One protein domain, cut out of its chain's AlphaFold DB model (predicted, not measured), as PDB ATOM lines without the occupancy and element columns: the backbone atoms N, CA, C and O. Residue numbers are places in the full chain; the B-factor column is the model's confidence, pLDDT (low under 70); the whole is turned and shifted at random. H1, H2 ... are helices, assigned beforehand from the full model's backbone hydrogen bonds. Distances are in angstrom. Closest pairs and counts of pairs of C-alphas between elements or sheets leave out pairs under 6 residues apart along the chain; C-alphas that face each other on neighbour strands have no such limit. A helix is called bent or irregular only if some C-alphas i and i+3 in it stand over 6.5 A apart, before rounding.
ATOM      1  N   SER A 600     100.005 109.456  89.076       62.09
ATOM      2  CA  SER A 600      99.458 108.368  89.916       62.09
ATOM      3  C   SER A 600      98.228 108.772  90.746       62.09
ATOM      4  O   SER A 600      97.267 108.008  90.819       62.09
ATOM      5  N   VAL A 601      98.183 110.001  91.277       65.44
ATOM      6  CA  VAL A 601      97.008 110.523  92.007       65.44
ATOM      7  C   VAL A 601      95.814 110.726  91.062       65.44
ATOM      8  O   VAL A 601      94.698 110.301  91.361       65.44
ATOM      9  N   LYS A 602      96.045 111.277  89.860       63.28
ATOM     10  CA  LYS A 602      95.014 111.418  88.809       63.28
ATOM     11  C   LYS A 602      94.517 110.060  88.296       63.28
ATOM     12  O   LYS A 602      93.340 109.906  87.975       63.28
ATOM     13  N   LYS A 603      95.395 109.058  88.232       62.59
ATOM     14  CA  LYS A 603      95.067 107.675  87.854       62.59
ATOM     15  C   LYS A 603      94.209 106.980  88.923       62.59
ATOM     16  O   LYS A 603      93.189 106.392  88.563       62.59
ATOM     17  N   LEU A 604      94.538 107.132  90.212       68.19
ATOM     18  CA  LEU A 604      93.684 106.696  91.329       68.19
ATOM     19  C   LEU A 604      92.298 107.360  91.254       68.19
ATOM     20  O   LEU A 604      91.276 106.680  91.329       68.19
ATOM     21  N   GLN A 605      92.241 108.667  90.981       65.62
ATOM     22  CA  GLN A 605      90.979 109.382  90.753       65.62
ATOM     23  C   GLN A 605      90.181 108.847  89.557       65.62
ATOM     24  O   GLN A 605      88.956 108.771  89.625       65.62
ATOM     25  N   LEU A 606      90.842 108.464  88.461       63.19
ATOM     26  CA  LEU A 606      90.188 107.888  87.280       63.19
ATOM     27  C   LEU A 606      89.563 106.515  87.566       63.19
ATOM     28  O   LEU A 606      88.467 106.237  87.067       63.19
ATOM     29  N   VAL A 607      90.198 105.675  88.389       62.22
ATOM     30  CA  VAL A 607      89.603 104.395  88.823       62.22
ATOM     31  C   VAL A 607      88.402 104.601  89.739       62.22
ATOM     32  O   VAL A 607      87.432 103.852  89.635       62.22
ATOM     33  N   LEU A 608      88.399 105.665  90.545       63.69
ATOM     34  CA  LEU A 608      87.253 106.030  91.379       63.69
ATOM     35  C   LEU A 608      86.091 106.649  90.589       63.69
ATOM     36  O   LEU A 608      84.930 106.420  90.932       63.69
ATOM     37  N   LYS A 609      86.390 107.418  89.534       58.78
ATOM     38  CA  LYS A 609      85.393 108.148  88.730       58.78
ATOM     39  C   LYS A 609      84.746 107.308  87.633       58.78
ATOM     40  O   LYS A 609      83.595 107.549  87.280       58.78
ATOM     41  N   THR A 610      85.458 106.340  87.060       55.12
ATOM     42  CA  THR A 610      84.930 105.562  85.933       55.12
ATOM     43  C   THR A 610      84.203 104.312  86.433       55.12
ATOM     44  O   THR A 610      84.730 103.551  87.239       55.12
ATOM     45  N   GLY A 611      83.019 104.002  85.893       62.66
ATOM     46  CA  GLY A 611      82.327 102.717  86.130       62.66
ATOM     47  C   GLY A 611      83.122 101.469  85.687       62.66
ATOM     48  O   GLY A 611      82.598 100.356  85.697       62.66
ATOM     49  N   ASN A 612      84.386 101.637  85.286       71.12
ATOM     50  CA  ASN A 612      85.297 100.608  84.811       71.12
ATOM     51  C   ASN A 612      85.623  99.571  85.890       71.12
ATOM     52  O   ASN A 612      85.620  98.385  85.567       71.12
ATOM     53  N   PHE A 613      85.823  99.964  87.156       76.75
ATOM     54  CA  PHE A 613      86.085  98.996  88.233       76.75
ATOM     55  C   PHE A 613      84.884  98.063  88.452       76.75
ATOM     56  O   PHE A 613      85.021  96.841  88.471       76.75
ATOM     57  N   GLN A 614      83.666  98.611  88.473       82.12
ATOM     58  CA  GLN A 614      82.434  97.830  88.620       82.12
ATOM     59  C   GLN A 614      82.145  96.933  87.402       82.12
ATOM     60  O   GLN A 614      81.732  95.776  87.561       82.12
ATOM     61  N   LYS A 615      82.396  97.428  86.179       82.62
ATOM     62  CA  LYS A 615      82.348  96.615  84.949       82.62
ATOM     63  C   LYS A 615      83.358  95.466  85.017       82.62
ATOM     64  O   LYS A 615      83.010  94.331  84.692       82.62
ATOM     65  N   LYS A 616      84.576  95.725  85.505       84.38
ATOM     66  CA  LYS A 616      85.629  94.713  85.635       84.38
ATOM     67  C   LYS A 616      85.309  93.661  86.692       84.38
ATOM     68  O   LYS A 616      85.443  92.478  86.397       84.38
ATOM     69  N   LEU A 617      84.805  94.059  87.861       87.94
ATOM     70  CA  LEU A 617      84.303  93.125  88.876       87.94
ATOM     71  C   LEU A 617      83.217  92.214  88.299       87.94
ATOM     72  O   LEU A 617      83.244  91.010  88.517       87.94
ATOM     73  N   SER A 618      82.290  92.774  87.515       90.44
ATOM     74  CA  SER A 618      81.224  91.996  86.870       90.44
ATOM     75  C   SER A 618      81.782  90.972  85.881       90.44
ATOM     76  O   SER A 618      81.390  89.811  85.929       90.44
ATOM     77  N   TYR A 619      82.737  91.385  85.043       89.94
ATOM     78  CA  TYR A 619      83.432  90.497  84.113       89.94
ATOM     79  C   TYR A 619      84.162  89.357  84.840       89.94
ATOM     80  O   TYR A 619      84.084  88.204  84.422       89.94
ATOM     81  N   VAL A 620      84.858  89.659  85.940       91.12
ATOM     82  CA  VAL A 620      85.598  88.654  86.714       91.12
ATOM     83  C   VAL A 620      84.646  87.686  87.415       91.12
ATOM     84  O   VAL A 620      84.863  86.481  87.346       91.12
ATOM     85  N   ILE A 621      83.559  88.180  88.017       92.94
ATOM     86  CA  ILE A 621      82.521  87.339  88.633       92.94
ATOM     87  C   ILE A 621      81.921  86.368  87.605       92.94
ATOM     88  O   ILE A 621      81.785  85.184  87.911       92.94
ATOM     89  N   ASP A 622      81.586  86.839  86.399       92.50
ATOM     90  CA  ASP A 622      81.024  85.989  85.340       92.50
ATOM     91  C   ASP A 622      82.024  84.946  84.814       92.50
ATOM     92  O   ASP A 622      81.656  83.797  84.569       92.50
ATOM     93  N   ASN A 623      83.306  85.306  84.684       92.12
ATOM     94  CA  ASN A 623      84.327  84.348  84.255       92.12
ATOM     95  C   ASN A 623      84.612  83.293  85.328       92.12
ATOM     96  O   ASN A 623      84.764  82.120  84.986       92.12
ATOM     97  N   LEU A 624      84.684  83.678  86.605       92.88
ATOM     98  CA  LEU A 624      84.923  82.744  87.709       92.88
ATOM     99  C   LEU A 624      83.727  81.823  87.965       92.88
ATOM    100  O   LEU A 624      83.928  80.704  88.432       92.88
ATOM    101  N   SER A 625      82.501  82.248  87.627       92.00
ATOM    102  CA  SER A 625      81.288  81.442  87.830       92.00
ATOM    103  C   SER A 625      81.342  80.083  87.136       92.00
ATOM    104  O   SER A 625      80.633  79.168  87.538       92.00
ATOM    105  N   LEU A 626      82.182  79.950  86.107       91.56
ATOM    106  CA  LEU A 626      82.407  78.704  85.391       91.56
ATOM    107  C   LEU A 626      82.971  77.586  86.290       91.56
ATOM    108  O   LEU A 626      82.728  76.418  86.022       91.56
ATOM    109  N   PHE A 627      83.665  77.935  87.377       91.88
ATOM    110  CA  PHE A 627      84.228  76.984  88.343       91.88
ATOM    111  C   PHE A 627      83.614  77.142  89.744       91.88
ATOM    112  O   PHE A 627      84.269  76.874  90.751       91.88
ATOM    113  N   ALA A 628      82.356  77.591  89.823       88.44
ATOM    114  CA  ALA A 628      81.655  77.849  91.086       88.44
ATOM    115  C   ALA A 628      81.397  76.591  91.939       88.44
ATOM    116  O   ALA A 628      81.056  76.713  93.112       88.44
ATOM    117  N   GLU A 629      81.571  75.396  91.375       86.31
ATOM    118  CA  GLU A 629      81.517  74.130  92.116       86.31
ATOM    119  C   GLU A 629      82.700  73.978  93.086       86.31
ATOM    120  O   GLU A 629      82.585  73.329  94.125       86.31
ATOM    121  N   ASN A 630      83.839  74.623  92.803       87.06
ATOM    122  CA  ASN A 630      84.966  74.651  93.725       87.06
ATOM    123  C   ASN A 630      84.670  75.612  94.886       87.06
ATOM    124  O   ASN A 630      84.525  76.822  94.685       87.06
ATOM    125  N   LYS A 631      84.649  75.083  96.114       87.50
ATOM    126  CA  LYS A 631      84.311  75.840  97.330       87.50
ATOM    127  C   LYS A 631      85.125  77.132  97.496       87.50
ATOM    128  O   LYS A 631      84.542  78.165  97.809       87.50
ATOM    129  N   ASN A 632      86.432  77.105  97.228       85.81
ATOM    130  CA  ASN A 632      87.297  78.280  97.390       85.81
ATOM    131  C   ASN A 632      86.960  79.372  96.361       85.81
ATOM    132  O   ASN A 632      86.855  80.548  96.703       85.81
ATOM    133  N   ILE A 633      86.718  78.979  95.105       89.94
ATOM    134  CA  ILE A 633      86.329  79.908  94.032       89.94
ATOM    135  C   ILE A 633      84.938  80.488  94.318       89.94
ATOM    136  O   ILE A 633      84.699  81.677  94.108       89.94
ATOM    137  N   LEU A 634      84.017  79.675  94.839       91.06
ATOM    138  CA  LEU A 634      82.690  80.129  95.244       91.06
ATOM    139  C   LEU A 634      82.754  81.178  96.361       91.06
ATOM    140  O   LEU A 634      82.006  82.157  96.325       91.06
ATOM    141  N   GLU A 635      83.631  80.988  97.345       90.38
ATOM    142  CA  GLU A 635      83.878  81.962  98.412       90.38
ATOM    143  C   GLU A 635      84.460  83.276  97.870       90.38
ATOM    144  O   GLU A 635      83.992  84.352  98.262       90.38
ATOM    145  N   ASP A 636      85.392  83.209  96.913       90.12
ATOM    146  CA  ASP A 636      85.912  84.387  96.208       90.12
ATOM    147  C   ASP A 636      84.790  85.108  95.440       90.12
ATOM    148  O   ASP A 636      84.617  86.317  95.583       90.12
ATOM    149  N   ILE A 637      83.948  84.385  94.689       92.31
ATOM    150  CA  ILE A 637      82.801  84.957  93.959       92.31
ATOM    151  C   ILE A 637      81.819  85.640  94.915       92.31
ATOM    152  O   ILE A 637      81.349  86.746  94.628       92.31
ATOM    153  N   LYS A 638      81.475  84.997  96.038       93.06
ATOM    154  CA  LYS A 638      80.585  85.574  97.060       93.06
ATOM    155  C   LYS A 638      81.182  86.866  97.617       93.06
ATOM    156  O   LYS A 638      80.486  87.881  97.644       93.06
ATOM    157  N   SER A 639      82.468  86.855  97.960       92.62
ATOM    158  CA  SER A 639      83.191  88.026  98.468       92.62
ATOM    159  C   SER A 639      83.266  89.157  97.433       92.62
ATOM    160  O   SER A 639      83.000  90.309  97.763       92.62
ATOM    161  N   LEU A 640      83.512  88.848  96.155       92.06
ATOM    162  CA  LEU A 640      83.495  89.829  95.061       92.06
ATOM    163  C   LEU A 640      82.100  90.423  94.822       92.06
ATOM    164  O   LEU A 640      81.975  91.618  94.549       92.06
ATOM    165  N   LYS A 641      81.035  89.621  94.940       92.69
ATOM    166  CA  LYS A 641      79.648  90.110  94.866       92.69
ATOM    167  C   LYS A 641      79.327  91.056  96.024       92.69
ATOM    168  O   LYS A 641      78.672  92.072  95.803       92.69
ATOM    169  N   ILE A 642      79.790  90.737  97.232       92.50
ATOM    170  CA  ILE A 642      79.656  91.589  98.421       92.50
ATOM    171  C   ILE A 642      80.411  92.910  98.228       92.50
ATOM    172  O   ILE A 642      79.821  93.970  98.435       92.50
ATOM    173  N   LEU A 643      81.665  92.865  97.766       90.25
ATOM    174  CA  LEU A 643      82.449  94.058  97.439       90.25
ATOM    175  C   LEU A 643      81.731  94.923  96.399       90.25
ATOM    176  O   LEU A 643      81.581  96.124  96.590       90.25
ATOM    177  N   LYS A 644      81.230  94.313  95.316       89.88
ATOM    178  CA  LYS A 644      80.494  95.024  94.261       89.88
ATOM    179  C   LYS A 644      79.245  95.735  94.801       89.88
ATOM    180  O   LYS A 644      78.939  96.823  94.325       89.88
ATOM    181  N   LYS A 645      78.525  95.134  95.759       90.69
ATOM    182  CA  LYS A 645      77.354  95.753  96.408       90.69
ATOM    183  C   LYS A 645      77.734  96.929  97.310       90.69
ATOM    184  O   LYS A 645      76.981  97.887  97.377       90.69
ATOM    185  N   ASN A 646      78.889  96.861  97.966       89.69
ATOM    186  CA  ASN A 646      79.353  97.859  98.936       89.69
ATOM    187  C   ASN A 646      80.474  98.751  98.379       89.69
ATOM    188  O   ASN A 646      81.271  99.300  99.141       89.69
ATOM    189  N   ILE A 647      80.566  98.874  97.052       86.44
ATOM    190  CA  ILE A 647      81.706  99.487  96.361       86.44
ATOM    191  C   ILE A 647      81.909 100.956  96.733       86.44
ATOM    192  O   ILE A 647      83.034 101.445  96.689       86.44
ATOM    193  N   ASP A 648      80.847 101.654  97.131       85.81
ATOM    194  CA  ASP A 648      80.925 103.067  97.490       85.81
ATOM    195  C   ASP A 648      81.691 103.290  98.801       85.81
ATOM    196  O   ASP A 648      82.460 104.244  98.883       85.81
ATOM    197  N   GLY A 649      81.601 102.370  99.769       85.62
ATOM    198  CA  GLY A 649      82.437 102.414 100.976       85.62
ATOM    199  C   GLY A 649      83.925 102.230 100.655       85.62
ATOM    200  O   GLY A 649      84.768 102.979 101.143       85.62
ATOM    201  N   TYR A 650      84.254 101.316  99.735       85.25
ATOM    202  CA  TYR A 650      85.629 101.162  99.245       85.25
ATOM    203  C   TYR A 650      86.114 102.422  98.510       85.25
ATOM    204  O   TYR A 650      87.205 102.921  98.783       85.25
ATOM    205  N   LYS A 651      85.280 103.000  97.632       83.31
ATOM    206  CA  LYS A 651      85.599 104.260  96.942       83.31
ATOM    207  C   LYS A 651      85.835 105.407  97.920       83.31
ATOM    208  O   LYS A 651      86.696 106.240  97.649       83.31
ATOM    209  N   GLN A 652      85.092 105.478  99.025       85.50
ATOM    210  CA  GLN A 652      85.293 106.501 100.052       85.50
ATOM    211  C   GLN A 652      86.683 106.391 100.685       85.50
ATOM    212  O   GLN A 652      87.373 107.404 100.758       85.50
ATOM    213  N   ILE A 653      87.127 105.187 101.058       84.00
ATOM    214  CA  ILE A 653      88.457 104.953 101.652       84.00
ATOM    215  C   ILE A 653      89.568 105.383 100.684       84.00
ATOM    216  O   ILE A 653      90.422 106.195 101.035       84.00
ATOM    217  N   VAL A 654      89.511 104.932  99.428       80.25
ATOM    218  CA  VAL A 654      90.511 105.310  98.412       80.25
ATOM    219  C   VAL A 654      90.422 106.810  98.066       80.25
ATOM    220  O   VAL A 654      91.429 107.450  97.778       80.25
ATOM    221  N   SER A 655      89.237 107.430  98.146       79.88
ATOM    222  CA  SER A 655      89.090 108.887  97.967       79.88
ATOM    223  C   SER A 655      89.751 109.683  99.093       79.88
ATOM    224  O   SER A 655      90.258 110.776  98.847       79.88
ATOM    225  N   GLN A 656      89.747 109.167 100.325       80.12
ATOM    226  CA  GLN A 656      90.485 109.786 101.424       80.12
ATOM    227  C   GLN A 656      91.994 109.699 101.189       80.12
ATOM    228  O   GLN A 656      92.682 110.703 101.349       80.12
ATOM    229  N   GLU A 657      92.487 108.542 100.740       78.56
ATOM    230  CA  GLU A 657      93.886 108.352 100.346       78.56
ATOM    231  C   GLU A 657      94.318 109.397  99.306       78.56
ATOM    232  O   GLU A 657      95.287 110.127  99.517       78.56
ATOM    233  N   VAL A 658      93.531 109.555  98.234       77.19
ATOM    234  CA  VAL A 658      93.744 110.583  97.203       77.19
ATOM    235  C   VAL A 658      93.804 111.987  97.808       77.19
ATOM    236  O   VAL A 658      94.731 112.731  97.502       77.19
ATOM    237  N   ARG A 659      92.862 112.357  98.688       77.50
ATOM    238  CA  ARG A 659      92.844 113.686  99.325       77.50
ATOM    239  C   ARG A 659      94.090 113.946 100.170       77.50
ATOM    240  O   ARG A 659      94.582 115.072 100.190       77.50
ATOM    241  N   TYR A 660      94.594 112.941 100.888       77.00
ATOM    242  CA  TYR A 660      95.822 113.089 101.674       77.00
ATOM    243  C   TYR A 660      97.052 113.239 100.776       77.00
ATOM    244  O   TYR A 660      97.880 114.109 101.040       77.00
ATOM    245  N   LEU A 661      97.134 112.466  99.689       75.56
ATOM    246  CA  LEU A 661      98.202 112.586  98.692       75.56
ATOM    247  C   LEU A 661      98.179 113.952  97.981       75.56
ATOM    248  O   LEU A 661      99.233 114.543  97.759       75.56
ATOM    249  N   GLU A 662      96.996 114.502  97.686       74.81
ATOM    250  CA  GLU A 662      96.845 115.862  97.144       74.81
ATOM    251  C   GLU A 662      97.276 116.943  98.139       74.81
ATOM    252  O   GLU A 662      97.956 117.892  97.772       74.81
ATOM    253  N   LYS A 663      96.926 116.822  99.421       74.69
ATOM    254  CA  LYS A 663      97.390 117.792 100.426       74.69
ATOM    255  C   LYS A 663      98.906 117.739 100.612       74.69
ATOM    256  O   LYS A 663      99.544 118.783 100.728       74.69
ATOM    257  N   ALA A 664      99.485 116.540 100.592       69.06
ATOM    258  CA  ALA A 664     100.931 116.346 100.663       69.06
ATOM    259  C   ALA A 664     101.668 116.922  99.442       69.06
ATOM    260  O   ALA A 664     102.794 117.400  99.572       69.06
ATOM    261  N   SER A 665     101.037 116.953  98.264       66.94
ATOM    262  CA  SER A 665     101.621 117.618  97.095       66.94
ATOM    263  C   SER A 665     101.586 119.151  97.189       66.94
ATOM    264  O   SER A 665     102.356 119.799  96.484       66.94
ATOM    265  N   LEU A 666     100.771 119.726  98.085       65.75
ATOM    266  CA  LEU A 666     100.525 121.169  98.179       65.75
ATOM    267  C   LEU A 666     101.201 121.884  99.365       65.75
ATOM    268  O   LEU A 666     101.443 123.083  99.251       65.75
ATOM    269  N   SER A 667     101.511 121.230 100.500       65.25
ATOM    270  CA  SER A 667     102.158 121.937 101.631       65.25
ATOM    271  C   SER A 667     103.065 121.088 102.536       65.25
ATOM    272  O   SER A 667     102.900 119.875 102.637       65.25
ATOM    273  N   ASN A 668     104.032 121.743 103.197       61.44
ATOM    274  CA  ASN A 668     105.082 121.105 104.016       61.44
ATOM    275  C   ASN A 668     104.561 120.611 105.375       61.44
ATOM    276  O   ASN A 668     105.020 119.593 105.882       61.44
ATOM    277  N   GLU A 669     103.553 121.277 105.948       61.38
ATOM    278  CA  GLU A 669     102.957 120.883 107.237       61.38
ATOM    279  C   GLU A 669     102.338 119.471 107.187       61.38
ATOM    280  O   GLU A 669     102.352 118.726 108.168       61.38
ATOM    281  N   HIS A 670     101.855 119.061 106.010       63.38
ATOM    282  CA  HIS A 670     101.293 117.729 105.781       63.38
ATOM    283  C   HIS A 670     102.364 116.651 105.543       63.38
ATOM    284  O   HIS A 670     102.013 115.468 105.545       63.38
ATOM    285  N   ILE A 671     103.637 117.040 105.368       63.19
ATOM    286  CA  ILE A 671     104.792 116.143 105.197       63.19
ATOM    287  C   ILE A 671     105.268 115.609 106.550       63.19
ATOM    288  O   ILE A 671     105.396 114.400 106.738       63.19
ATOM    289  N   GLU A 672     105.445 116.497 107.530       57.06
ATOM    290  CA  GLU A 672     106.025 116.142 108.833       57.06
ATOM    291  C   GLU A 672     105.043 115.436 109.785       57.06
ATOM    292  O   GLU A 672     105.455 114.564 110.548       57.06
ATOM    293  N   ARG A 673     103.741 115.755 109.739       57.25
ATOM    294  CA  ARG A 673     102.722 115.132 110.615       57.25
ATOM    295  C   ARG A 673     101.928 113.990 109.961       57.25
ATOM    296  O   ARG A 673     101.185 113.300 110.650       57.25
ATOM    297  N   GLY A 674     102.019 113.812 108.640       59.19
ATOM    298  CA  GLY A 674     100.955 113.153 107.872       59.19
ATOM    299  C   GLY A 674     101.177 111.690 107.489       59.19
ATOM    300  O   GLY A 674     100.232 110.913 107.542       59.19
ATOM    301  N   TYR A 675     102.378 111.280 107.080       68.00
ATOM    302  CA  TYR A 675     102.539 109.991 106.390       68.00
ATOM    303  C   TYR A 675     102.174 108.764 107.249       68.00
ATOM    304  O   TYR A 675     101.223 108.057 106.913       68.00
ATOM    305  N   LYS A 676     102.878 108.529 108.366       68.00
ATOM    306  CA  LYS A 676     102.674 107.323 109.193       68.00
ATOM    307  C   LYS A 676     101.282 107.291 109.827       68.00
ATOM    308  O   LYS A 676     100.611 106.267 109.792       68.00
ATOM    309  N   THR A 677     100.824 108.430 110.345       74.19
ATOM    310  CA  THR A 677      99.507 108.557 110.980       74.19
ATOM    311  C   THR A 677      98.367 108.367 109.979       74.19
ATOM    312  O   THR A 677      97.415 107.647 110.275       74.19
ATOM    313  N   ASN A 678      98.458 108.941 108.771       76.00
ATOM    314  CA  ASN A 678      97.416 108.768 107.753       76.00
ATOM    315  C   ASN A 678      97.435 107.362 107.152       76.00
ATOM    316  O   ASN A 678      96.368 106.805 106.910       76.00
ATOM    317  N   GLN A 679      98.613 106.767 106.945       76.94
ATOM    318  CA  GLN A 679      98.713 105.384 106.483       76.94
ATOM    319  C   GLN A 679      98.073 104.434 107.496       76.94
ATOM    320  O   GLN A 679      97.210 103.645 107.128       76.94
ATOM    321  N   GLN A 680      98.440 104.543 108.775       81.88
ATOM    322  CA  GLN A 680      97.872 103.709 109.828       81.88
ATOM    323  C   GLN A 680      96.349 103.879 109.917       81.88
ATOM    324  O   GLN A 680      95.623 102.888 109.959       81.88
ATOM    325  N   ARG A 681      95.850 105.116 109.834       82.88
ATOM    326  CA  ARG A 681      94.411 105.392 109.799       82.88
ATOM    327  C   ARG A 681      93.713 104.751 108.595       82.88
ATOM    328  O   ARG A 681      92.653 104.157 108.761       82.88
ATOM    329  N   LEU A 682      94.288 104.835 107.394       82.81
ATOM    330  CA  LEU A 682      93.728 104.201 106.191       82.81
ATOM    331  C   LEU A 682      93.683 102.673 106.322       82.81
ATOM    332  O   LEU A 682      92.713 102.048 105.894       82.81
ATOM    333  N   ILE A 683      94.707 102.078 106.940       85.38
ATOM    334  CA  ILE A 683      94.751 100.643 107.242       85.38
ATOM    335  C   ILE A 683      93.626 100.272 108.211       85.38
ATOM    336  O   ILE A 683      92.876  99.336 107.941       85.38
ATOM    337  N   GLU A 684      93.465 101.020 109.303       88.19
ATOM    338  CA  GLU A 684      92.413 100.798 110.300       88.19
ATOM    339  C   GLU A 684      91.004 100.950 109.699       88.19
ATOM    340  O   GLU A 684      90.136 100.101 109.929       88.19
ATOM    341  N   GLU A 685      90.776 101.981 108.880       87.44
ATOM    342  CA  GLU A 685      89.501 102.211 108.191       87.44
ATOM    343  C   GLU A 685      89.184 101.088 107.188       87.44
ATOM    344  O   GLU A 685      88.057 100.583 107.155       87.44
ATOM    345  N   PHE A 686      90.174 100.623 106.421       89.19
ATOM    346  CA  PHE A 686      90.006  99.488 105.512       89.19
ATOM    347  C   PHE A 686      89.782  98.166 106.241       89.19
ATOM    348  O   PHE A 686      88.946  97.355 105.830       89.19
ATOM    349  N   ASP A 687      90.493  97.931 107.337       88.56
ATOM    350  CA  ASP A 687      90.309  96.741 108.153       88.56
ATOM    351  C   ASP A 687      88.923  96.709 108.791       88.56
ATOM    352  O   ASP A 687      88.282  95.655 108.797       88.56
ATOM    353  N   LYS A 688      88.426  97.856 109.262       90.50
ATOM    354  CA  LYS A 688      87.058  97.995 109.761       90.50
ATOM    355  C   LYS A 688      86.038  97.715 108.657       90.50
ATOM    356  O   LYS A 688      85.217  96.814 108.816       90.50
ATOM    357  N   TYR A 689      86.149  98.390 107.515       91.38
ATOM    358  CA  TYR A 689      85.257  98.191 106.369       91.38
ATOM    359  C   TYR A 689      85.250  96.736 105.876       91.38
ATOM    360  O   TYR A 689      84.190  96.134 105.700       91.38
ATOM    361  N   SER A 690      86.429  96.132 105.697       88.94
ATOM    362  CA  SER A 690      86.557  94.751 105.216       88.94
ATOM    363  C   SER A 690      85.949  93.730 106.184       88.94
ATOM    364  O   SER A 690      85.356  92.747 105.729       88.94
ATOM    365  N   LYS A 691      86.045  93.972 107.502       89.69
ATOM    366  CA  LYS A 691      85.379  93.171 108.542       89.69
ATOM    367  C   LYS A 691      83.861  93.355 108.517       89.69
ATOM    368  O   LYS A 691      83.148  92.355 108.566       89.69
ATOM    369  N   GLU A 692      83.374  94.590 108.407       91.00
ATOM    370  CA  GLU A 692      81.939  94.913 108.385       91.00
ATOM    371  C   GLU A 692      81.215  94.217 107.232       91.00
ATOM    372  O   GLU A 692      80.181  93.577 107.438       91.00
ATOM    373  N   ILE A 693      81.791  94.256 106.028       89.25
ATOM    374  CA  ILE A 693      81.192  93.598 104.861       89.25
ATOM    375  C   ILE A 693      81.565  92.111 104.754       89.25
ATOM    376  O   ILE A 693      81.027  91.418 103.900       89.25
ATOM    377  N   LYS A 694      82.441  91.595 105.630       89.75
ATOM    378  CA  LYS A 694      82.880  90.187 105.680       89.75
ATOM    379  C   LYS A 694      83.574  89.710 104.395       89.75
ATOM    380  O   LYS A 694      83.221  88.664 103.846       89.75
ATOM    381  N   LEU A 695      84.565  90.459 103.901       88.25
ATOM    382  CA  LEU A 695      85.393  89.992 102.780       88.25
ATOM    383  C   LEU A 695      86.256  88.797 103.193       88.25
ATOM    384  O   LEU A 695      86.872  88.808 104.261       88.25
ATOM    385  N   ASN A 696      86.366  87.791 102.321       89.06
ATOM    386  CA  ASN A 696      87.367  86.750 102.512       89.06
ATOM    387  C   ASN A 696      88.795  87.303 102.340       89.06
ATOM    388  O   ASN A 696      89.020  88.376 101.771       89.06
ATOM    389  N   LYS A 697      89.779  86.540 102.830       86.62
ATOM    390  CA  LYS A 697      91.191  86.943 102.835       86.62
ATOM    391  C   LYS A 697      91.721  87.270 101.433       86.62
ATOM    392  O   LYS A 697      92.343  88.311 101.261       86.62
ATOM    393  N   ASN A 698      91.429  86.430 100.439       83.94
ATOM    394  CA  ASN A 698      91.929  86.603  99.073       83.94
ATOM    395  C   ASN A 698      91.433  87.911  98.441       83.94
ATOM    396  O   ASN A 698      92.225  88.679  97.901       83.94
ATOM    397  N   VAL A 699      90.128  88.192  98.526       86.31
ATOM    398  CA  VAL A 699      89.548  89.425  97.974       86.31
ATOM    399  C   VAL A 699      90.011  90.645  98.759       86.31
ATOM    400  O   VAL A 699      90.319  91.661  98.142       86.31
ATOM    401  N   LYS A 700      90.128  90.539 100.090       87.06
ATOM    402  CA  LYS A 700      90.695  91.600 100.931       87.06
ATOM    403  C   LYS A 700      92.114  91.965 100.486       87.06
ATOM    404  O   LYS A 700      92.390  93.140 100.272       87.06
ATOM    405  N   GLU A 701      92.995  90.981 100.315       83.19
ATOM    406  CA  GLU A 701      94.377  91.206  99.871       83.19
ATOM    407  C   GLU A 701      94.449  91.819  98.464       83.19
ATOM    408  O   GLU A 701      95.276  92.700  98.228       83.19
ATOM    409  N   LEU A 702      93.567  91.408  97.544       79.25
ATOM    410  CA  LEU A 702      93.533  91.930  96.172       79.25
ATOM    411  C   LEU A 702      93.284  93.442  96.121       79.25
ATOM    412  O   LEU A 702      93.952  94.136  95.357       79.25
ATOM    413  N   ILE A 703      92.353  93.942  96.936       80.06
ATOM    414  CA  ILE A 703      91.923  95.351  96.912       80.06
ATOM    415  C   ILE A 703      92.666  96.236  97.926       80.06
ATOM    416  O   ILE A 703      92.443  97.445  97.966       80.06
ATOM    417  N   TYR A 704      93.552  95.651  98.740       78.62
ATOM    418  CA  TYR A 704      94.418  96.367  99.689       78.62
ATOM    419  C   TYR A 704      95.614  97.057  99.008       78.62
ATOM    420  O   TYR A 704      96.341  97.835  99.626       78.62
ATOM    421  N   SER A 705      95.839  96.775  97.719       73.12
ATOM    422  CA  SER A 705      96.979  97.281  96.949       73.12
ATOM    423  C   SER A 705      97.156  98.810  96.992       73.12
ATOM    424  O   SER A 705      98.297  99.233  97.182       73.12
ATOM    425  N   PRO A 706      96.112  99.652  96.853       68.50
ATOM    426  CA  PRO A 706      96.273 101.108  96.927       68.50
ATOM    427  C   PRO A 706      96.877 101.550  98.270       68.50
ATOM    428  O   PRO A 706      97.964 102.118  98.296       68.50
ATOM    429  N   ILE A 707      96.293 101.082  99.377       74.19
ATOM    430  CA  ILE A 707      96.717 101.391 100.753       74.19
ATOM    431  C   ILE A 707      98.153 100.930 101.022       74.19
ATOM    432  O   ILE A 707      98.940 101.647 101.640       74.19
ATOM    433  N   LYS A 708      98.532  99.746 100.523       73.19
ATOM    434  CA  LYS A 708      99.904  99.235 100.655       73.19
ATOM    435  C   LYS A 708     100.927 100.136  99.958       73.19
ATOM    436  O   LYS A 708     102.053 100.250 100.427       73.19
ATOM    437  N   ASN A 709     100.559 100.745  98.834       70.75
ATOM    438  CA  ASN A 709     101.476 101.555  98.040       70.75
ATOM    439  C   ASN A 709     101.473 103.042  98.424       70.75
ATOM    440  O   ASN A 709     102.253 103.795  97.843       70.75
ATOM    441  N   TYR A 710     100.657 103.452  99.399       74.25
ATOM    442  CA  TYR A 710     100.564 104.830  99.882       74.25
ATOM    443  C   TYR A 710     101.937 105.443 100.195       74.25
ATOM    444  O   TYR A 710     102.247 106.525  99.705       74.25
ATOM    445  N   GLU A 711     102.789 104.718 100.931       74.00
ATOM    446  CA  GLU A 711     104.167 105.126 101.255       74.00
ATOM    447  C   GLU A 711     104.976 105.475 100.017       74.00
ATOM    448  O   GLU A 711     105.588 106.536  99.936       74.00
ATOM    449  N   ARG A 712     104.939 104.595  99.022       74.75
ATOM    450  CA  ARG A 712     105.740 104.750  97.817       74.75
ATOM    451  C   ARG A 712     105.289 105.951  96.990       74.75
ATOM    452  O   ARG A 712     106.132 106.730  96.568       74.75
ATOM    453  N   ILE A 713     103.975 106.150  96.823       74.31
ATOM    454  CA  ILE A 713     103.440 107.347  96.141       74.31
ATOM    455  C   ILE A 713     103.869 108.606  96.879       74.31
ATOM    456  O   ILE A 713     104.240 109.602  96.264       74.31
ATOM    457  N   TYR A 714     103.794 108.564  98.204       76.94
ATOM    458  CA  TYR A 714     104.131 109.688  99.052       76.94
ATOM    459  C   TYR A 714     105.610 110.076  98.919       76.94
ATOM    460  O   TYR A 714     105.923 111.251  98.733       76.94
ATOM    461  N   ILE A 715     106.508 109.087  98.929       78.75
ATOM    462  CA  ILE A 715     107.943 109.268  98.679       78.75
ATOM    463  C   ILE A 715     108.176 109.875  97.294       78.75
ATOM    464  O   ILE A 715     108.913 110.850  97.178       78.75
ATOM    465  N   ASP A 716     107.518 109.356  96.257       77.38
ATOM    466  CA  ASP A 716     107.681 109.844  94.884       77.38
ATOM    467  C   ASP A 716     107.212 111.302  94.727       77.38
ATOM    468  O   ASP A 716     107.873 112.100  94.058       77.38
ATOM    469  N   ILE A 717     106.108 111.689  95.382       77.31
ATOM    470  CA  ILE A 717     105.637 113.084  95.421       77.31
ATOM    471  C   ILE A 717     106.698 113.989  96.056       77.31
ATOM    472  O   ILE A 717     106.973 115.071  95.533       77.31
ATOM    473  N   ILE A 718     107.303 113.559  97.166       80.31
ATOM    474  CA  ILE A 718     108.345 114.325  97.856       80.31
ATOM    475  C   ILE A 718     109.591 114.446  96.980       80.31
ATOM    476  O   ILE A 718     110.099 115.553  96.818       80.31
ATOM    477  N   LYS A 719     110.047 113.348  96.367       83.38
ATOM    478  CA  LYS A 719     111.193 113.358  95.448       83.38
ATOM    479  C   LYS A 719     110.983 114.340  94.305       83.38
ATOM    480  O   LYS A 719     111.793 115.240  94.121       83.38
ATOM    481  N   HIS A 720     109.840 114.255  93.624       82.06
ATOM    482  CA  HIS A 720     109.507 115.171  92.536       82.06
ATOM    483  C   HIS A 720     109.491 116.638  92.990       82.06
ATOM    484  O   HIS A 720     109.947 117.517  92.257       82.06
ATOM    485  N   ARG A 721     108.964 116.933  94.185       81.00
ATOM    486  CA  ARG A 721     108.975 118.293  94.747       81.00
ATOM    487  C   ARG A 721     110.393 118.783  95.020       81.00
ATOM    488  O   ARG A 721     110.703 119.917  94.662       81.00
ATOM    489  N   VAL A 722     111.231 117.941  95.624       86.25
ATOM    490  CA  VAL A 722     112.640 118.250  95.888       86.25
ATOM    491  C   VAL A 722     113.375 118.502  94.576       86.25
ATOM    492  O   VAL A 722     113.990 119.554  94.446       86.25
ATOM    493  N   ASP A 723     113.243 117.618  93.587       85.69
ATOM    494  CA  ASP A 723     113.907 117.753  92.287       85.69
ATOM    495  C   ASP A 723     113.412 118.993  91.523       85.69
ATOM    496  O   ASP A 723     114.217 119.793  91.044       85.69
ATOM    497  N   SER A 724     112.098 119.240  91.488       84.69
ATOM    498  CA  SER A 724     111.527 120.440  90.851       84.69
ATOM    499  C   SER A 724     112.027 121.725  91.513       84.69
ATOM    500  O   SER A 724     112.446 122.667  90.834       84.69
ATOM    501  N   TYR A 725     112.014 121.771  92.848       88.00
ATOM    502  CA  TYR A 725     112.521 122.915  93.597       88.00
ATOM    503  C   TYR A 725     114.025 123.096  93.375       88.00
ATOM    504  O   TYR A 725     114.478 124.228  93.194       88.00
ATOM    505  N   TRP A 726     114.786 121.998  93.347       89.94
ATOM    506  CA  TRP A 726     116.224 121.992  93.110       89.94
ATOM    507  C   TRP A 726     116.565 122.622  91.764       89.94
ATOM    508  O   TRP A 726     117.365 123.557  91.715       89.94
ATOM    509  N   VAL A 727     115.911 122.177  90.688       90.19
ATOM    510  CA  VAL A 727     116.106 122.714  89.334       90.19
ATOM    511  C   VAL A 727     115.864 124.218  89.295       90.19
ATOM    512  O   VAL A 727     116.673 124.947  88.724       90.19
ATOM    513  N   MET A 728     114.780 124.684  89.913       87.81
ATOM    514  CA  MET A 728     114.396 126.094  89.863       87.81
ATOM    515  C   MET A 728     115.252 126.995  90.761       87.81
ATOM    516  O   MET A 728     115.462 128.156  90.425       87.81
ATOM    517  N   ASN A 729     115.722 126.497  91.910       89.38
ATOM    518  CA  ASN A 729     116.240 127.361  92.977       89.38
ATOM    519  C   ASN A 729     117.684 127.082  93.402       89.38
ATOM    520  O   ASN A 729     118.299 127.974  93.986       89.38
ATOM    521  N   VAL A 730     118.215 125.881  93.154       88.62
ATOM    522  CA  VAL A 730     119.511 125.428  93.698       88.62
ATOM    523  C   VAL A 730     120.505 125.055  92.599       88.62
ATOM    524  O   VAL A 730     121.697 125.311  92.748       88.62
ATOM    525  N   LYS A 731     120.036 124.511  91.470       90.69
ATOM    526  CA  LYS A 731     120.882 124.034  90.364       90.69
ATOM    527  C   LYS A 731     121.876 125.085  89.863       90.69
ATOM    528  O   LYS A 731     123.030 124.751  89.612       90.69
ATOM    529  N   TRP A 732     121.454 126.342  89.757       90.88
ATOM    530  CA  TRP A 732     122.330 127.432  89.323       90.88
ATOM    531  C   TRP A 732     123.483 127.682  90.310       90.88
ATOM    532  O   TRP A 732     124.584 127.975  89.874       90.88
ATOM    533  N   ILE A 733     123.284 127.481  91.621       89.56
ATOM    534  CA  ILE A 733     124.348 127.623  92.633       89.56
ATOM    535  C   ILE A 733     125.424 126.558  92.415       89.56
ATOM    536  O   ILE A 733     126.613 126.847  92.501       89.56
ATOM    537  N   TYR A 734     125.010 125.323  92.112       86.88
ATOM    538  CA  TYR A 734     125.944 124.261  91.740       86.88
ATOM    539  C   TYR A 734     126.744 124.657  90.493       86.88
ATOM    540  O   TYR A 734     127.963 124.540  90.491       86.88
ATOM    541  N   GLN A 735     126.080 125.160  89.451       86.06
ATOM    542  CA  GLN A 735     126.749 125.590  88.218       86.06
ATOM    543  C   GLN A 735     127.754 126.723  88.483       86.06
ATOM    544  O   GLN A 735     128.927 126.572  88.160       86.06
ATOM    545  N   GLU A 736     127.339 127.773  89.194       87.62
ATOM    546  CA  GLU A 736     128.202 128.901  89.571       87.62
ATOM    547  C   GLU A 736     129.411 128.478  90.412       87.62
ATOM    548  O   GLU A 736     130.477 129.063  90.286       87.62
ATOM    549  N   LEU A 737     129.309 127.457  91.270       84.75
ATOM    550  CA  LEU A 737     130.476 126.964  92.013       84.75
ATOM    551  C   LEU A 737     131.493 126.298  91.087       84.75
ATOM    552  O   LEU A 737     132.687 126.577  91.178       84.75
ATOM    553  N   TYR A 738     131.023 125.430  90.194       84.44
ATOM    554  CA  TYR A 738     131.885 124.637  89.320       84.44
ATOM    555  C   TYR A 738     132.336 125.383  88.052       84.44
ATOM    556  O   TYR A 738     133.147 124.853  87.298       84.44
ATOM    557  N   ASP A 739     131.921 126.630  87.839       84.62
ATOM    558  CA  ASP A 739     132.475 127.488  86.783       84.62
ATOM    559  C   ASP A 739     133.829 128.123  87.169       84.62
ATOM    560  O   ASP A 739     134.539 128.669  86.315       84.62
ATOM    561  N   PHE A 740     134.240 128.033  88.440       85.19
ATOM    562  CA  PHE A 740     135.450 128.677  88.965       85.19
ATOM    563  C   PHE A 740     136.473 127.680  89.523       85.19
ATOM    564  O   PHE A 740     136.160 126.599  90.022       85.19
ATOM    565  N   PHE A 741     137.734 128.099  89.507       82.88
ATOM    566  CA  PHE A 741     138.807 127.456  90.255       82.88
ATOM    567  C   PHE A 741     138.663 127.770  91.762       82.88
ATOM    568  O   PHE A 741     138.351 128.920  92.088       82.88
ATOM    569  N   PRO A 742     138.900 126.826  92.699       77.44
ATOM    570  CA  PRO A 742     139.514 125.501  92.524       77.44
ATOM    571  C   PRO A 742     138.546 124.339  92.260       77.44
ATOM    572  O   PRO A 742     138.999 123.207  92.126       77.44
ATOM    573  N   PHE A 743     137.234 124.580  92.188       83.81
ATOM    574  CA  PHE A 743     136.241 123.507  92.027       83.81
ATOM    575  C   PHE A 743     136.271 122.868  90.632       83.81
ATOM    576  O   PHE A 743     135.954 121.688  90.494       83.81
ATOM    577  N   THR A 744     136.733 123.626  89.632       81.44
ATOM    578  CA  THR A 744     137.092 123.130  88.299       81.44
ATOM    579  C   THR A 744     138.508 123.569  87.942       81.44
ATOM    580  O   THR A 744     138.788 124.762  87.801       81.44
ATOM    581  N   ILE A 745     139.408 122.593  87.781       76.31
ATOM    582  CA  ILE A 745     140.852 122.809  87.575       76.31
ATOM    583  C   ILE A 745     141.132 123.654  86.323       76.31
ATOM    584  O   ILE A 745     141.993 124.531  86.345       76.31
ATOM    585  N   GLU A 746     140.371 123.424  85.253       78.00
ATOM    586  CA  GLU A 746     140.535 124.092  83.956       78.00
ATOM    587  C   GLU A 746     140.029 125.545  83.943       78.00
ATOM    588  O   GLU A 746     140.265 126.282  82.981       78.00
ATOM    589  N   SER A 747     139.330 125.985  84.995       79.31
ATOM    590  CA  SER A 747     138.764 127.328  85.020       79.31
ATOM    591  C   SER A 747     139.848 128.401  85.144       79.31
ATOM    592  O   SER A 747     140.726 128.364  86.010       79.31
ATOM    593  N   LYS A 748     139.734 129.420  84.285       80.50
ATOM    594  CA  LYS A 748     140.615 130.597  84.266       80.50
ATOM    595  C   LYS A 748     140.223 131.664  85.292       80.50
ATOM    596  O   LYS A 748     140.968 132.624  85.475       80.50
ATOM    597  N   LYS A 749     139.050 131.546  85.924       85.38
ATOM    598  CA  LYS A 749     138.557 132.501  86.927       85.38
ATOM    599  C   LYS A 749     138.654 131.880  88.317       85.38
ATOM    600  O   LYS A 749     138.174 130.772  88.536       85.38
ATOM    601  N   ASN A 750     139.217 132.619  89.268       84.25
ATOM    602  CA  ASN A 750     139.279 132.197  90.667       84.25
ATOM    603  C   ASN A 750     137.975 132.529  91.399       84.25
ATOM    604  O   ASN A 750     137.455 133.642  91.277       84.25
ATOM    605  N   MET A 751     137.487 131.593  92.211       87.94
ATOM    606  CA  MET A 751     136.382 131.828  93.129       87.94
ATOM    607  C   MET A 751     136.813 132.848  94.189       87.94
ATOM    608  O   MET A 751     137.773 132.630  94.935       87.94
ATOM    609  N   LYS A 752     136.088 133.964  94.290       90.06
ATOM    610  CA  LYS A 752     136.327 134.965  95.338       90.06
ATOM    611  C   LYS A 752     135.830 134.429  96.682       90.06
ATOM    612  O   LYS A 752     134.697 133.974  96.775       90.06
ATOM    613  N   ILE A 753     136.639 134.557  97.734       88.88
ATOM    614  CA  ILE A 753     136.316 134.058  99.084       88.88
ATOM    615  C   ILE A 753     134.997 134.635  99.608       88.88
ATOM    616  O   ILE A 753     134.131 133.878 100.031       88.88
ATOM    617  N   ASN A 754     134.811 135.958  99.529       89.38
ATOM    618  CA  ASN A 754     133.571 136.598  99.986       89.38
ATOM    619  C   ASN A 754     132.350 136.066  99.225       89.38
ATOM    620  O   ASN A 754     131.330 135.781  99.839       89.38
ATOM    621  N   TYR A 755     132.490 135.835  97.917       90.44
ATOM    622  CA  TYR A 755     131.419 135.279  97.094       90.44
ATOM    623  C   TYR A 755     131.122 133.812  97.447       90.44
ATOM    624  O   TYR A 755     129.966 133.419  97.554       90.44
ATOM    625  N   LEU A 756     132.146 133.005  97.742       88.88
ATOM    626  CA  LEU A 756     131.966 131.640  98.248       88.88
ATOM    627  C   LEU A 756     131.239 131.617  99.605       88.88
ATOM    628  O   LEU A 756     130.399 130.747  99.837       88.88
ATOM    629  N   ILE A 757     131.540 132.567 100.498       89.75
ATOM    630  CA  ILE A 757     130.842 132.726 101.783       89.75
ATOM    631  C   ILE A 757     129.381 133.131 101.552       89.75
ATOM    632  O   ILE A 757     128.494 132.548 102.176       89.75
ATOM    633  N   GLU A 758     129.121 134.075 100.645       91.00
ATOM    634  CA  GLU A 758     127.767 134.485 100.249       91.00
ATOM    635  C   GLU A 758     126.971 133.333  99.624       91.00
ATOM    636  O   GLU A 758     125.771 133.218  99.860       91.00
ATOM    637  N   LEU A 759     127.613 132.437  98.871       90.75
ATOM    638  CA  LEU A 759     126.945 131.284  98.273       90.75
ATOM    639  C   LEU A 759     126.702 130.152  99.282       90.75
ATOM    640  O   LEU A 759     125.585 129.642  99.356       90.75
ATOM    641  N   LEU A 760     127.719 129.750 100.055       89.25
ATOM    642  CA  LEU A 760     127.733 128.487 100.813       89.25
ATOM    643  C   LEU A 760     127.839 128.616 102.340       89.25
ATOM    644  O   LEU A 760     127.631 127.620 103.048       89.25
ATOM    645  N   GLY A 761     128.164 129.801 102.861       86.06
ATOM    646  CA  GLY A 761     128.294 130.047 104.297       86.06
ATOM    647  C   GLY A 761     126.989 129.800 105.061       86.06
ATOM    648  O   GLY A 761     125.931 129.583 104.478       86.06
ATOM    649  N   ASN A 762     127.020 129.845 106.397       83.75
ATOM    650  CA  ASN A 762     125.831 129.547 107.219       83.75
ATOM    651  C   ASN A 762     124.626 130.475 106.961       83.75
ATOM    652  O   ASN A 762     123.485 130.060 107.177       83.75
ATOM    653  N   ASN A 763     124.885 131.689 106.469       83.06
ATOM    654  CA  ASN A 763     123.880 132.656 106.011       83.06
ATOM    655  C   ASN A 763     123.917 132.843 104.484       83.06
ATOM    656  O   ASN A 763     123.467 133.861 103.977       83.06
ATOM    657  N   GLY A 764     124.525 131.902 103.764       86.94
ATOM    658  CA  GLY A 764     124.658 131.967 102.321       86.94
ATOM    659  C   GLY A 764     123.393 131.520 101.597       86.94
ATOM    660  O   GLY A 764     122.555 130.795 102.150       86.94
ATOM    661  N   VAL A 765     123.292 131.908 100.328       91.44
ATOM    662  CA  VAL A 765     122.125 131.679  99.467       91.44
ATOM    663  C   VAL A 765     121.742 130.199  99.431       91.44
ATOM    664  O   VAL A 765     120.569 129.863  99.573       91.44
ATOM    665  N   TYR A 766     122.711 129.288  99.321       91.38
ATOM    666  CA  TYR A 766     122.447 127.850  99.321       91.38
ATOM    667  C   TYR A 766     121.735 127.393 100.598       91.38
ATOM    668  O   TYR A 766     120.729 126.691 100.534       91.38
ATOM    669  N   VAL A 767     122.207 127.825 101.770       89.19
ATOM    670  CA  VAL A 767     121.631 127.412 103.058       89.19
ATOM    671  C   VAL A 767     120.212 127.936 103.214       89.19
ATOM    672  O   VAL A 767     119.342 127.219 103.705       89.19
ATOM    673  N   GLU A 768     119.958 129.164 102.772       90.44
ATOM    674  CA  GLU A 768     118.612 129.734 102.740       90.44
ATOM    675  C   GLU A 768     117.677 128.956 101.813       90.44
ATOM    676  O   GLU A 768     116.547 128.653 102.201       90.44
ATOM    677  N   LYS A 769     118.147 128.567 100.621       91.69
ATOM    678  CA  LYS A 769     117.349 127.775  99.675       91.69
ATOM    679  C   LYS A 769     117.092 126.357 100.177       91.69
ATOM    680  O   LYS A 769     115.962 125.892 100.052       91.69
ATOM    681  N   ILE A 770     118.080 125.697 100.788       90.38
ATOM    682  CA  ILE A 770     117.932 124.349 101.360       90.38
ATOM    683  C   ILE A 770     117.015 124.347 102.580       90.38
ATOM    684  O   ILE A 770     116.245 123.405 102.750       90.38
ATOM    685  N   LYS A 771     117.016 125.405 103.405       88.62
ATOM    686  CA  LYS A 771     116.078 125.532 104.534       88.62
ATOM    687  C   LYS A 771     114.612 125.366 104.101       88.62
ATOM    688  O   LYS A 771     113.844 124.808 104.877       88.62
ATOM    689  N   GLN A 772     114.249 125.771 102.879       87.81
ATOM    690  CA  GLN A 772     112.878 125.669 102.351       87.81
ATOM    691  C   GLN A 772     112.427 124.232 102.036       87.81
ATOM    692  O   GLN A 772     111.232 123.959 102.088       87.81
ATOM    693  N   ILE A 773     113.365 123.322 101.741       88.25
ATOM    694  CA  ILE A 773     113.097 121.896 101.446       88.25
ATOM    695  C   ILE A 773     113.704 120.943 102.486       88.25
ATOM    696  O   ILE A 773     113.768 119.728 102.300       88.25
ATOM    697  N   LYS A 774     114.206 121.490 103.595       86.00
ATOM    698  CA  LYS A 774     114.843 120.727 104.671       86.00
ATOM    699  C   LYS A 774     113.905 119.680 105.297       86.00
ATOM    700  O   LYS A 774     114.394 118.579 105.553       86.00
ATOM    701  N   PRO A 775     112.608 119.963 105.535       83.62
ATOM    702  CA  PRO A 775     111.651 118.949 105.987       83.62
ATOM    703  C   PRO A 775     111.586 117.732 105.055       83.62
ATOM    704  O   PRO A 775     111.702 116.594 105.507       83.62
ATOM    705  N   GLU A 776     111.475 117.970 103.748       84.38
ATOM    706  CA  GLU A 776     111.419 116.941 102.710       84.38
ATOM    707  C   GLU A 776     112.705 116.114 102.641       84.38
ATOM    708  O   GLU A 776     112.657 114.883 102.624       84.38
ATOM    709  N   LEU A 777     113.863 116.777 102.666       85.06
ATOM    710  CA  LEU A 777     115.166 116.109 102.671       85.06
ATOM    711  C   LEU A 777     115.366 115.262 103.932       85.06
ATOM    712  O   LEU A 777     115.837 114.132 103.841       85.06
ATOM    713  N   ASN A 778     114.976 115.764 105.107       83.69
ATOM    714  CA  ASN A 778     115.044 115.005 106.357       83.69
ATOM    715  C   ASN A 778     114.140 113.769 106.316       83.69
ATOM    716  O   ASN A 778     114.551 112.696 106.761       83.69
ATOM    717  N   PHE A 779     112.928 113.908 105.772       81.12
ATOM    718  CA  PHE A 779     112.019 112.782 105.587       81.12
ATOM    719  C   PHE A 779     112.658 111.705 104.708       81.12
ATOM    720  O   PHE A 779     112.761 110.564 105.151       81.12
ATOM    721  N   LEU A 780     113.158 112.070 103.520       82.75
ATOM    722  CA  LEU A 780     113.827 111.138 102.604       82.75
ATOM    723  C   LEU A 780     115.076 110.505 103.231       82.75
ATOM    724  O   LEU A 780     115.327 109.318 103.028       82.75
ATOM    725  N   LYS A 781     115.838 111.267 104.027       80.62
ATOM    726  CA  LYS A 781     117.017 110.762 104.745       80.62
ATOM    727  C   LYS A 781     116.656 109.635 105.701       80.62
ATOM    728  O   LYS A 781     117.323 108.607 105.711       80.62
ATOM    729  N   ASN A 782     115.598 109.824 106.487       78.12
ATOM    730  CA  ASN A 782     115.181 108.879 107.525       78.12
ATOM    731  C   ASN A 782     114.757 107.512 106.969       78.12
ATOM    732  O   ASN A 782     114.738 106.537 107.716       78.12
ATOM    733  N   ILE A 783     114.400 107.444 105.687       72.94
ATOM    734  CA  ILE A 783     113.954 106.223 105.006       72.94
ATOM    735  C   ILE A 783     114.938 105.742 103.927       72.94
ATOM    736  O   ILE A 783     114.636 104.781 103.232       72.94
ATOM    737  N   GLY A 784     116.105 106.385 103.787       77.56
ATOM    738  CA  GLY A 784     117.157 105.967 102.849       77.56
ATOM    739  C   GLY A 784     116.911 106.323 101.378       77.56
ATOM    740  O   GLY A 784     117.528 105.739 100.498       77.56
ATOM    741  N   GLU A 785     116.033 107.282 101.082       82.81
ATOM    742  CA  GLU A 785     115.546 107.545  99.716       82.81
ATOM    743  C   GLU A 785     116.220 108.741  99.017       82.81
ATOM    744  O   GLU A 785     115.855 109.090  97.893       82.81
ATOM    745  N   ILE A 786     117.214 109.380  99.650       78.31
ATOM    746  CA  ILE A 786     117.929 110.538  99.072       78.31
ATOM    747  C   ILE A 786     118.714 110.153  97.814       78.31
ATOM    748  O   ILE A 786     118.739 110.928  96.863       78.31
ATOM    749  N   SER A 787     119.323 108.965  97.776       71.69
ATOM    750  CA  SER A 787     120.080 108.477  96.609       71.69
ATOM    751  C   SER A 787     119.206 108.302  95.362       71.69
ATOM    752  O   SER A 787     119.715 108.306  94.245       71.69
ATOM    753  N   GLY A 788     117.886 108.196  95.540       71.00
ATOM    754  CA  GLY A 788     116.910 108.110  94.460       71.00
ATOM    755  C   GLY A 788     116.428 109.454  93.903       71.00
ATOM    756  O   GLY A 788     115.495 109.433  93.105       71.00
ATOM    757  N   LEU A 789     116.988 110.592  94.335       81.19
ATOM    758  CA  LEU A 789     116.732 111.912  93.739       81.19
ATOM    759  C   LEU A 789     117.556 112.102  92.461       81.19
ATOM    760  O   LEU A 789     118.723 111.701  92.414       81.19
ATOM    761  N   GLU A 790     116.987 112.788  91.469       84.81
ATOM    762  CA  GLU A 790     117.672 113.099  90.205       84.81
ATOM    763  C   GLU A 790     118.952 113.920  90.444       84.81
ATOM    764  O   GLU A 790     119.981 113.685  89.810       84.81
ATOM    765  N   TYR A 791     118.911 114.841  91.412       84.44
ATOM    766  CA  TYR A 791     120.014 115.756  91.731       84.44
ATOM    767  C   TYR A 791     120.771 115.399  93.022       84.44
ATOM    768  O   TYR A 791     121.497 116.232  93.571       84.44
ATOM    769  N   SER A 792     120.638 114.158  93.501       84.38
ATOM    770  CA  SER A 792     121.288 113.662  94.728       84.38
ATOM    771  C   SER A 792     122.803 113.895  94.745       84.38
ATOM    772  O   SER A 792     123.347 114.377  95.738       84.38
ATOM    773  N   GLU A 793     123.487 113.626  93.632       83.25
ATOM    774  CA  GLU A 793     124.937 113.815  93.505       83.25
ATOM    775  C   GLU A 793     125.353 115.281  93.717       83.25
ATOM    776  O   GLU A 793     126.334 115.558  94.407       83.25
ATOM    777  N   GLN A 794     124.588 116.237  93.178       86.50
ATOM    778  CA  GLN A 794     124.868 117.667  93.351       86.50
ATOM    779  C   GLN A 794     124.695 118.093  94.809       86.50
ATOM    780  O   GLN A 794     125.530 118.828  95.341       86.50
ATOM    781  N   TYR A 795     123.638 117.599  95.458       84.94
ATOM    782  CA  TYR A 795     123.377 117.836  96.871       84.94
ATOM    783  C   TYR A 795     124.525 117.347  97.754       84.94
ATOM    784  O   TYR A 795     125.087 118.131  98.519       84.94
ATOM    785  N   PHE A 796     124.939 116.086  97.599       82.19
ATOM    786  CA  PHE A 796     126.037 115.531  98.387       82.19
ATOM    787  C   PHE A 796     127.358 116.258  98.134       82.19
ATOM    788  O   PHE A 796     128.084 116.550  99.081       82.19
ATOM    789  N   ARG A 797     127.653 116.625  96.881       82.44
ATOM    790  CA  ARG A 797     128.853 117.403  96.550       82.44
ATOM    791  C   ARG A 797     128.874 118.756  97.258       82.44
ATOM    792  O   ARG A 797     129.897 119.101  97.845       82.44
ATOM    793  N   ILE A 798     127.777 119.517  97.244       83.94
ATOM    794  CA  ILE A 798     127.734 120.824  97.918       83.94
ATOM    795  C   ILE A 798     127.803 120.671  99.444       83.94
ATOM    796  O   ILE A 798     128.549 121.407 100.090       83.94
ATOM    797  N   GLU A 799     127.083 119.713 100.036       84.44
ATOM    798  CA  GLU A 799     127.155 119.456 101.484       84.44
ATOM    799  C   GLU A 799     128.570 119.058 101.924       84.44
ATOM    800  O   GLU A 799     129.078 119.577 102.924       84.44
ATOM    801  N   ASN A 800     129.251 118.223 101.136       81.50
ATOM    802  CA  ASN A 800     130.644 117.867 101.374       81.50
ATOM    803  C   ASN A 800     131.538 119.111 101.317       81.50
ATOM    804  O   ASN A 800     132.246 119.383 102.287       81.50
ATOM    805  N   LEU A 801     131.458 119.917 100.249       81.75
ATOM    806  CA  LEU A 801     132.224 121.167 100.124       81.75
ATOM    807  C   LEU A 801     132.013 122.094 101.326       81.75
ATOM    808  O   LEU A 801     132.972 122.644 101.871       81.75
ATOM    809  N   ARG A 802     130.769 122.235 101.794       85.62
ATOM    810  CA  ARG A 802     130.457 123.038 102.981       85.62
ATOM    811  C   ARG A 802     131.135 122.495 104.233       85.62
ATOM    812  O   ARG A 802     131.710 123.275 104.983       85.62
ATOM    813  N   SER A 803     131.117 121.180 104.441       80.12
ATOM    814  CA  SER A 803     131.793 120.550 105.585       80.12
ATOM    815  C   SER A 803     133.326 120.678 105.546       80.12
ATOM    816  O   SER A 803     133.973 120.720 106.600       80.12
ATOM    817  N   TYR A 804     133.906 120.780 104.345       77.31
ATOM    818  CA  TYR A 804     135.340 120.973 104.141       77.31
ATOM    819  C   TYR A 804     135.776 122.396 104.476       77.31
ATOM    820  O   TYR A 804     136.729 122.587 105.229       77.31
ATOM    821  N   PHE A 805     135.062 123.389 103.949       82.88
ATOM    822  CA  PHE A 805     135.479 124.788 104.016       82.88
ATOM    823  C   PHE A 805     134.903 125.562 105.205       82.88
ATOM    824  O   PHE A 805     135.452 126.600 105.575       82.88
ATOM    825  N   PHE A 806     133.844 125.065 105.847       84.88
ATOM    826  CA  PHE A 806     133.180 125.747 106.953       84.88
ATOM    827  C   PHE A 806     133.082 124.858 108.194       84.88
ATOM    828  O   PHE A 806     132.756 123.674 108.147       84.88
ATOM    829  N   GLN A 807     133.338 125.455 109.355       81.44
ATOM    830  CA  GLN A 807     133.027 124.848 110.642       81.44
ATOM    831  C   GLN A 807     131.508 124.833 110.858       81.44
ATOM    832  O   GLN A 807     130.780 125.644 110.288       81.44
ATOM    833  N   ARG A 808     131.018 123.998 111.786       75.94
ATOM    834  CA  ARG A 808     129.601 124.033 112.209       75.94
ATOM    835  C   ARG A 808     129.165 125.421 112.705       75.94
ATOM    836  O   ARG A 808     128.017 125.808 112.514       75.94
ATOM    837  N   SER A 809     130.096 126.179 113.291       76.19
ATOM    838  CA  SER A 809     129.905 127.571 113.726       76.19
ATOM    839  C   SER A 809     129.721 128.565 112.569       76.19
ATOM    840  O   SER A 809     129.323 129.700 112.808       76.19
ATOM    841  N   GLY A 810     129.998 128.164 111.323       69.12
ATOM    842  CA  GLY A 810     129.905 129.002 110.124       69.12
ATOM    843  C   GLY A 810     131.165 129.792 109.803       69.12
ATOM    844  O   GLY A 810     131.209 130.467 108.779       69.12
ATOM    845  N   LYS A 811     132.192 129.699 110.653       82.62
ATOM    846  CA  LYS A 811     133.515 130.260 110.376       82.62
ATOM    847  C   LYS A 811     134.247 129.409 109.343       82.62
ATOM    848  O   LYS A 811     134.044 128.193 109.290       82.62
TER     849      LYS A 811
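This is residues 600 to 811 of the 944 residues of an uncharacterized protein of Francisella adeliensis (UniProt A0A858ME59). The model is a long, loose rod of helices: in one half H4, H6 and part of H8 lie side by side as a bundle, with H1 packed on H4 and the helical hairpin of H2 and H3 at that end of the rod. Kinked H8 runs from this bundle through the middle into the other half, where the shorter helices H9, H10 and H11 gather loosely with H13, and residues 739 to 752, with no named element, lie toward the far end. H12 packs on H8 and on little H5 between the two halves. The printed part has 212 residues with thirteen named helices, H1 to H13 in chain order, and no named strand; its class is all helix. It is only just loose, close to extended, with a radius of gyration of the C-alphas of 25.1 A and spans of 81 by 32 by 26 A.

H1, residues 600 to 609, touches H4, residues 647 to 666, at a shallow tilt of 29 degrees, opposite ways; their closest C-alphas, of Leu 608 and Lys 651, are 6.1 A apart. H2, residues 612 to 627, and H3, residues 631 to 645, form a hairpin at a shallow tilt of 23 degrees, with the C-alphas of Ile 621 and Ile 637 closest at 5.8 A. H3 touches H7, residues 697 to 703, with its residues 636 to 640 alone, closest at the C-alphas of Asp 636 and Val 699, 6.5 A. H4 is the hub, touching four helices. H4, H6, residues 675 to 692, and H8, residues 705 to 729, make an up-and-down bundle, each helix running against the one before it in the chain. H4 and H6 run opposite ways at a shallow tilt of 4 degrees, closest at the C-alphas of Ile 653 and Phe 686, 6.9 A. H4 and H8 run the same way at a shallow tilt of 20 degrees, closest at the C-alphas of Ser 665 and Ile 717, 6.3 A. H4 and H5, residues 669 to 672, only just touch, with 3 pairs of C-alphas within 8 A, and only at the corner. H12, residues 774 to 782, touches H8 at a steep tilt of 47 degrees, with the C-alphas of Ile 718 and Glu 776 closest at 6.3 A. H10, residues 753 to 760, and H11, residues 765 to 771, touch only at the corner, closest at the C-alphas of Leu 759 and Val 765, 5.0 A. H9, residues 731 to 738, and H13, residues 792 to 805, are close but not clearly touching, with the C-alphas of Tyr 734 and Gln 794 closest at 6.9 A. Every O i to N i+4 pair is within hydrogen-bond range in H1, H3, H4, H6, H7 and H9 to H13, but 10 of 12 in H2 and 19 of 21 in H8; H5 is too short for such a pair.

H1 begins at C-alpha 600, (99.458, 108.368, 89.916). From first to last C-alpha H2 measures 23.9 A, H3 21.1 A, H4 28.8 A, H6 25.6 A and H13 20.3 A. H8, the longest, measures 35.9 A from C-alpha 705, (96.979, 97.281, 96.949); it is irregular, with C-alphas 708 and 711 7.3 A apart, and has a kink of 39 degrees near residue 712. H13 ends at C-alpha 805, (135.479, 124.788, 104.016).

The C-alphas farthest apart, of Glu 629 and Lys 748, are 82.1 A apart. The printed part has no cut. The link from H9 to H10 is long, with 14 residues. Confidence is under 70 at residues 600 to 611, 664 to 676, 706 and 810; the mean pLDDT of the printed part is 81.8.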